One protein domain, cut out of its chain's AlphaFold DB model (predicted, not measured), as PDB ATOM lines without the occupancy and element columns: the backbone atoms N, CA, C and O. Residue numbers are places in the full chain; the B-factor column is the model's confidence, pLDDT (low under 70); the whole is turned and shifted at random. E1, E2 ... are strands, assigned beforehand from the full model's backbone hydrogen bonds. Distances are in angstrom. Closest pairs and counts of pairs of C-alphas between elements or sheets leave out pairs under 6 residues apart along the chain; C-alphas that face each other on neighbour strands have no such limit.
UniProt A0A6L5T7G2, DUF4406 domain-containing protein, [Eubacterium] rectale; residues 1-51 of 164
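AT A GLANCE: This is residues 1 to 51 of the 164 residues of the protein "DUF4406 domain-containing protein" of [Eubacterium] rectale (UniProt A0A6L5T7G2). There is little regular structure: a twisted slab of three strands, E1, E2 and E3, side by side, with the coiled stretch of residues 31 to 51 beyond one end of it, where E1 ends, E2 begins and E3 ends. The printed part has 51 residues, 20 of them in named strands, and no named helix; the class is all strand. The order E1, E2, E3, antiparallel, is a meander, each strand the antiparallel neighbour of the one before. It is only just loose, close to compact, with a radius of gyration of the C-alphas of 12.0 A, and elongated, spanning 37 by 19 by 13 A.

IN THESE COORDINATES: E2, residues 14 to 20, is 19.7 A long. E1, residues 2 to 8, measures 20.1 A from C-alpha 2 at (105.502, 21.049, -7.538). E3, residues 25 to 30, measures 15.8 A and ends with C-alpha 30 at (93.616, 19.557, -18.162).

HOW THE PARTS SIT: Inner strand E2 forms a hairpin with each edge strand. With E1 the angle between directions is 156 degrees; N 5 and O 17 are within hydrogen-bond range at 2.8 A. With E3 it is 148 degrees; N 18 and O 27 are 2.8 A apart. The sheet is only just strongly twisted, its C-alphas up to 4.4 A off the best plane.

THE WHOLE: The C-alphas farthest apart, of Asp 22 and Ala 39, are 37.4 A apart. The printed part has no cut, and both links are tight. Mean pLDDT of the printed part is 74.0; residue 11, residues 29 to 43 and residues 47 to 51 are under 70.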
ATOM      1  N   MET A   1     107.213  22.736  -3.496       85.06
ATOM      2  CA  MET A   1     107.682  21.708  -4.455       85.06
ATOM      3  C   MET A   1     106.488  21.345  -5.314       85.06
ATOM      4  O   MET A   1     105.422  21.102  -4.763       85.06
ATOM      5  N   ILE A   2     106.635  21.322  -6.642       87.75
ATOM      6  CA  ILE A   2     105.502  21.049  -7.538       87.75
ATOM      7  C   ILE A   2     105.350  19.539  -7.745       87.75
ATOM      8  O   ILE A   2     106.305  18.861  -8.130       87.75
ATOM      9  N   HIS A   3     104.144  19.030  -7.507       88.31
ATOM     10  CA  HIS A   3     103.767  17.635  -7.716       88.31
ATOM     11  C   HIS A   3     102.618  17.536  -8.712       88.31
ATOM     12  O   HIS A   3     101.575  18.144  -8.492       88.31
ATOM     13  N   ASP A   4     102.776  16.717  -9.749       88.81
ATOM     14  CA  ASP A   4     101.680  16.370 -10.651       88.81
ATOM     15  C   ASP A   4     100.884  15.192 -10.095       88.81
ATOM     16  O   ASP A   4     101.434  14.130  -9.791       88.81
ATOM     17  N   LEU A   5      99.573  15.377  -9.980       87.38
ATOM     18  CA  LEU A   5      98.641  14.410  -9.422       87.38
ATOM     19  C   LEU A   5      97.536  14.076 -10.424       87.38
ATOM     20  O   LEU A   5      97.246  14.810 -11.376       87.38
ATOM     21  N   THR A   6      96.939  12.901 -10.244       85.62
ATOM     22  CA  THR A   6      95.837  12.424 -11.078       85.62
ATOM     23  C   THR A   6      94.784  11.746 -10.221       85.62
ATOM     24  O   THR A   6      95.082  10.794  -9.503       85.62
ATOM     25  N   GLU A   7      93.540  12.190 -10.362       84.50
ATOM     26  CA  GLU A   7      92.374  11.597  -9.709       84.50
ATOM     27  C   GLU A   7      91.361  11.085 -10.739       84.50
ATOM     28  O   GLU A   7      91.338  11.520 -11.894       84.50
ATOM     29  N   ARG A   8      90.512  10.141 -10.319       80.38
ATOM     30  CA  ARG A   8      89.367   9.673 -11.109       80.38
ATOM     31  C   ARG A   8      88.072   9.931 -10.361       80.38
ATOM     32  O   ARG A   8      87.888   9.442  -9.251       80.38
ATOM     33  N   ALA A   9      87.157  10.641 -11.009       76.31
ATOM     34  CA  ALA A   9      85.790  10.766 -10.523       76.31
ATOM     35  C   ALA A   9      85.035   9.423 -10.661       76.31
ATOM     36  O   ALA A   9      85.421   8.586 -11.484       76.31
ATOM     37  N   PRO A  10      83.908   9.223  -9.949       75.50
ATOM     38  CA  PRO A  10      83.071   8.025 -10.085       75.50
ATOM     39  C   PRO A  10      82.593   7.748 -11.521       75.50
ATOM     40  O   PRO A  10      82.379   6.600 -11.895       75.50
ATOM     41  N   CYS A  11      82.472   8.791 -12.351       67.00
ATOM     42  CA  CYS A  11      82.150   8.694 -13.779       67.00
ATOM     43  C   CYS A  11      83.354   8.358 -14.681       67.00
ATOM     44  O   CYS A  11      83.250   8.442 -15.902       67.00
ATOM     45  N   ASN A  12      84.503   8.007 -14.097       71.75
ATOM     46  CA  ASN A  12      85.764   7.698 -14.772       71.75
ATOM     47  C   ASN A  12      86.431   8.881 -15.511       71.75
ATOM     48  O   ASN A  12      87.402   8.677 -16.243       71.75
ATOM     49  N   MET A  13      85.961  10.119 -15.293       73.00
ATOM     50  CA  MET A  13      86.683  11.331 -15.702       73.00
ATOM     51  C   MET A  13      88.033  11.386 -14.984       73.00
ATOM     52  O   MET A  13      88.092  11.235 -13.764       73.00
ATOM     53  N   VAL A  14      89.100  11.626 -15.747       76.00
ATOM     54  CA  VAL A  14      90.460  11.796 -15.232       76.00
ATOM     55  C   VAL A  14      90.714  13.280 -15.005       76.00
ATOM     56  O   VAL A  14      90.577  14.070 -15.933       76.00
ATOM     57  N   ILE A  15      91.102  13.648 -13.788       78.31
ATOM     58  CA  ILE A  15      91.452  15.020 -13.417       78.31
ATOM     59  C   ILE A  15      92.959  15.079 -13.224       78.31
ATOM     60  O   ILE A  15      93.509  14.303 -12.443       78.31
ATOM     61  N   ARG A  16      93.623  15.995 -13.929       83.00
ATOM     62  CA  ARG A  16      95.062  16.245 -13.797       83.00
ATOM     63  C   ARG A  16      95.286  17.627 -13.213       83.00
ATOM     64  O   ARG A  16      94.782  18.616 -13.751       83.00
ATOM     65  N   TYR A  17      96.049  17.692 -12.135       84.62
ATOM     66  CA  TYR A  17      96.349  18.932 -11.433       84.62
ATOM     67  C   TYR A  17      97.765  18.888 -10.875       84.62
ATOM     68  O   TYR A  17      98.283  17.810 -10.588       84.62
ATOM     69  N   SER A  18      98.379  20.054 -10.727       88.44
ATOM     70  CA  SER A  18      99.624  20.205  -9.984       88.44
ATOM     71  C   SER A  18      99.335  20.855  -8.639       88.44
ATOM     72  O   SER A  18      98.494  21.750  -8.541       88.44
ATOM     73  N   VAL A  19     100.045  20.407  -7.610       90.19
ATOM     74  CA  VAL A  19     100.042  21.021  -6.281       90.19
ATOM     75  C   VAL A  19     101.433  21.565  -6.021       90.19
ATOM     76  O   VAL A  19     102.404  20.806  -6.065       90.19
ATOM     77  N   ASP A  20     101.533  22.859  -5.741       91.31
ATOM     78  CA  ASP A  20     102.740  23.431  -5.161       91.31
ATOM     79  C   ASP A  20     102.607  23.448  -3.639       91.31
ATOM     80  O   ASP A  20     101.874  24.254  -3.064       91.31
ATOM     81  N   SER A  21     103.329  22.535  -2.992       88.00
ATOM     82  CA  SER A  21     103.340  22.394  -1.536       88.00
ATOM     83  C   SER A  21     103.974  23.576  -0.799       88.00
ATOM     84  O   SER A  21     103.736  23.718   0.398       88.00
ATOM     85  N   ASP A  22     104.743  24.431  -1.483       90.75
ATOM     86  CA  ASP A  22     105.378  25.594  -0.845       90.75
ATOM     87  C   ASP A  22     104.422  26.791  -0.781       90.75
ATOM     88  O   ASP A  22     104.512  27.615   0.130       90.75
ATOM     89  N   THR A  23     103.502  26.895  -1.745       89.31
ATOM     90  CA  THR A  23     102.564  28.021  -1.868       89.31
ATOM     91  C   THR A  23     101.112  27.641  -1.585       89.31
ATOM     92  O   THR A  23     100.244  28.504  -1.696       89.31
ATOM     93  N   ASP A  24     100.844  26.370  -1.272       84.19
ATOM     94  CA  ASP A  24      99.498  25.797  -1.115       84.19
ATOM     95  C   ASP A  24      98.588  26.087  -2.326       84.19
ATOM     96  O   ASP A  24      97.404  26.401  -2.205       84.19
ATOM     97  N   PHE A  25      99.172  26.051  -3.530       87.06
ATOM     98  CA  PHE A  25      98.476  26.408  -4.766       87.06
ATOM     99  C   PHE A  25      98.153  25.157  -5.580       87.06
ATOM    100  O   PHE A  25      99.004  24.283  -5.753       87.06
ATOM    101  N   VAL A  26      96.932  25.091  -6.116       83.19
ATOM    102  CA  VAL A  26      96.467  23.994  -6.973       83.19
ATOM    103  C   VAL A  26      96.163  24.532  -8.366       83.19
ATOM    104  O   VAL A  26      95.320  25.413  -8.525       83.19
ATOM    105  N   THR A  27      96.822  23.988  -9.388       79.88
ATOM    106  CA  THR A  27      96.556  24.318 -10.795       79.88
ATOM    107  C   THR A  27      95.981  23.116 -11.524       79.88
ATOM    108  O   THR A  27      96.601  22.059 -11.583       79.88
ATOM    109  N   TYR A  28      94.802  23.265 -12.121       73.88
ATOM    110  CA  TYR A  28      94.224  22.229 -12.976       73.88
ATOM    111  C   TYR A  28      94.820  22.334 -14.381       73.88
ATOM    112  O   TYR A  28      94.660  23.352 -15.050       73.88
ATOM    113  N   ASN A  29      95.505  21.282 -14.827       62.47
ATOM    114  CA  ASN A  29      96.299  21.312 -16.062       62.47
ATOM    115  C   ASN A  29      95.506  20.862 -17.292       62.47
ATOM    116  O   ASN A  29      95.846  21.220 -18.416       62.47
ATOM    117  N   ASP A  30      94.461  20.059 -17.086       61.47
ATOM    118  CA  ASP A  30      93.616  19.557 -18.162       61.47
ATOM    119  C   ASP A  30      92.190  19.327 -17.652       61.47
ATOM    120  O   ASP A  30      91.881  18.304 -17.039       61.47
ATOM    121  N   ILE A  31      91.326  20.315 -17.890       57.25
ATOM    122  CA  ILE A  31      89.871  20.206 -17.703       57.25
ATOM    123  C   ILE A  31      89.142  20.046 -19.040       57.25
ATOM    124  O   ILE A  31      87.914  20.054 -19.073       57.25
ATOM    125  N   ASN A  32      89.862  19.913 -20.158       48.69
ATOM    126  CA  ASN A  32      89.262  19.962 -21.494       48.69
ATOM    127  C   ASN A  32      88.520  18.665 -21.863       48.69
ATOM    128  O   ASN A  32      87.833  18.607 -22.881       48.69
ATOM    129  N   GLY A  33      88.589  17.652 -20.993       53.12
ATOM    130  CA  GLY A  33      87.790  16.430 -21.024       53.12
ATOM    131  C   GLY A  33      86.761  16.337 -19.892       53.12
ATOM    132  O   GLY A  33      86.635  15.262 -19.305       53.12
ATOM    133  N   ARG A  34      86.066  17.439 -19.548       58.97
ATOM    134  CA  ARG A  34      84.998  17.453 -18.520       58.97
ATOM    135  C   ARG A  34      84.075  16.234 -18.676       58.97
ATOM    136  O   ARG A  34      83.584  15.950 -19.767       58.97
ATOM    137  N   GLY A  35      83.835  15.525 -17.578       54.25
ATOM    138  CA  GLY A  35      82.990  14.338 -17.514       54.25
ATOM    139  C   GLY A  35      81.520  14.691 -17.713       54.25
ATOM    140  O   GLY A  35      81.113  15.826 -17.470       54.25
ATOM    141  N   LYS A  36      80.717  13.717 -18.146       59.31
ATOM    142  CA  LYS A  36      79.254  13.854 -18.210       59.31
ATOM    143  C   LYS A  36      78.683  13.854 -16.786       59.31
ATOM    144  O   LYS A  36      79.137  13.058 -15.960       59.31
ATOM    145  N   GLN A  37      77.719  14.728 -16.486       62.16
ATOM    146  CA  GLN A  37      76.958  14.681 -15.238       62.16
ATOM    147  C   GLN A  37      76.145  13.393 -15.243       62.16
ATOM    148  O   GLN A  37      75.070  13.337 -15.826       62.16
ATOM    149  N   CYS A  38      76.693  12.357 -14.622       65.12
ATOM    150  CA  CYS A  38      76.049  11.061 -14.505       65.12
ATOM    151  C   CYS A  38      75.071  11.042 -13.322       65.12
ATOM    152  O   CYS A  38      75.063  11.937 -12.476       65.12
ATOM    153  N   ALA A  39      74.298   9.965 -13.184       66.44
ATOM    154  CA  ALA A  39      73.375   9.785 -12.060       66.44
ATOM    155  C   ALA A  39      74.042   9.909 -10.667       66.44
ATOM    156  O   ALA A  39      73.388  10.284  -9.699       66.44
ATOM    157  N   SER A  40      75.350   9.646 -10.558       67.06
ATOM    158  CA  SER A  40      76.124   9.745  -9.308       67.06
ATOM    159  C   SER A  40      76.742  11.128  -9.056       67.06
ATOM    160  O   SER A  40      77.518  11.292  -8.117       67.06
ATOM    161  N   CYS A  41      76.453  12.129  -9.892       68.31
ATOM    162  CA  CYS A  41      77.061  13.453  -9.776       68.31
ATOM    163  C   CYS A  41      76.522  14.272  -8.589       68.31
ATOM    164  O   CYS A  41      77.263  15.101  -8.061       68.31
ATOM    165  N   HIS A  42      75.297  14.020  -8.117       58.53
ATOM    166  CA  HIS A  42      74.760  14.644  -6.901       58.53
ATOM    167  C   HIS A  42      75.541  14.149  -5.666       58.53
ATOM    168  O   HIS A  42      75.310  13.048  -5.177       58.53
ATOM    169  N   GLY A  43      76.504  14.949  -5.193       69.12
ATOM    170  CA  GLY A  43      77.412  14.603  -4.088       69.12
ATOM    171  C   GLY A  43      78.851  14.282  -4.509       69.12
ATOM    172  O   GLY A  43      79.700  14.043  -3.654       69.12
ATOM    173  N   CYS A  44      79.158  14.308  -5.808       72.50
ATOM    174  CA  CYS A  44      80.535  14.223  -6.289       72.50
ATOM    175  C   CYS A  44      81.273  15.539  -6.001       72.50
ATOM    176  O   CYS A  44      80.772  16.611  -6.346       72.50
ATOM    177  N   SER A  45      82.497  15.468  -5.467       72.94
ATOM    178  CA  SER A  45      83.382  16.634  -5.282       72.94
ATOM    179  C   SER A  45      83.654  17.401  -6.584       72.94
ATOM    180  O   SER A  45      84.016  18.571  -6.553       72.94
ATOM    181  N   TRP A  46      83.421  16.756  -7.731       73.19
ATOM    182  CA  TRP A  46      83.640  17.289  -9.072       73.19
ATOM    183  C   TRP A  46      82.352  17.739  -9.784       73.19
ATOM    184  O   TRP A  46      82.403  18.062 -10.968       73.19
ATOM    185  N   TYR A  47      81.199  17.776  -9.098       66.81
ATOM    186  CA  TYR A  47      79.892  18.125  -9.686       66.81
ATOM    187  C   TYR A  47      79.920  19.423 -10.505       66.81
ATOM    188  O   TYR A  47      79.470  19.442 -11.650       66.81
ATOM    189  N   SER A  48      80.504  20.483  -9.937       62.75
ATOM    190  CA  SER A  48      80.583  21.818 -10.544       62.75
ATOM    191  C   SER A  48      81.515  21.898 -11.757       62.75
ATOM    192  O   SER A  48      81.473  22.879 -12.491       62.75
ATOM    193  N   LEU A  49      82.357  20.882 -11.968       67.69
ATOM    194  CA  LEU A  49      83.287  20.787 -13.094       67.69
ATOM    195  C   LEU A  49      82.795  19.821 -14.189       67.69
ATOM    196  O   LEU A  49      83.336  19.825 -15.293       67.69
ATOM    197  N   CYS A  50      81.768  19.007 -13.923       66.12
ATOM    198  CA  CYS A  50      81.173  18.106 -14.911       66.12
ATOM    199  C   CYS A  50      80.209  18.850 -15.856       66.12
ATOM    200  O   CYS A  50      79.435  19.703 -15.422       66.12
ATOM    201  N   LYS A  51      80.197  18.483 -17.146       62.22
ATOM    202  CA  LYS A  51      79.219  18.986 -18.128       62.22
ATOM    203  C   LYS A  51      77.899  18.220 -18.008       62.22
ATOM    204  O   LYS A  51      77.951  16.998 -17.898       62.22
TER     205      LYS A  51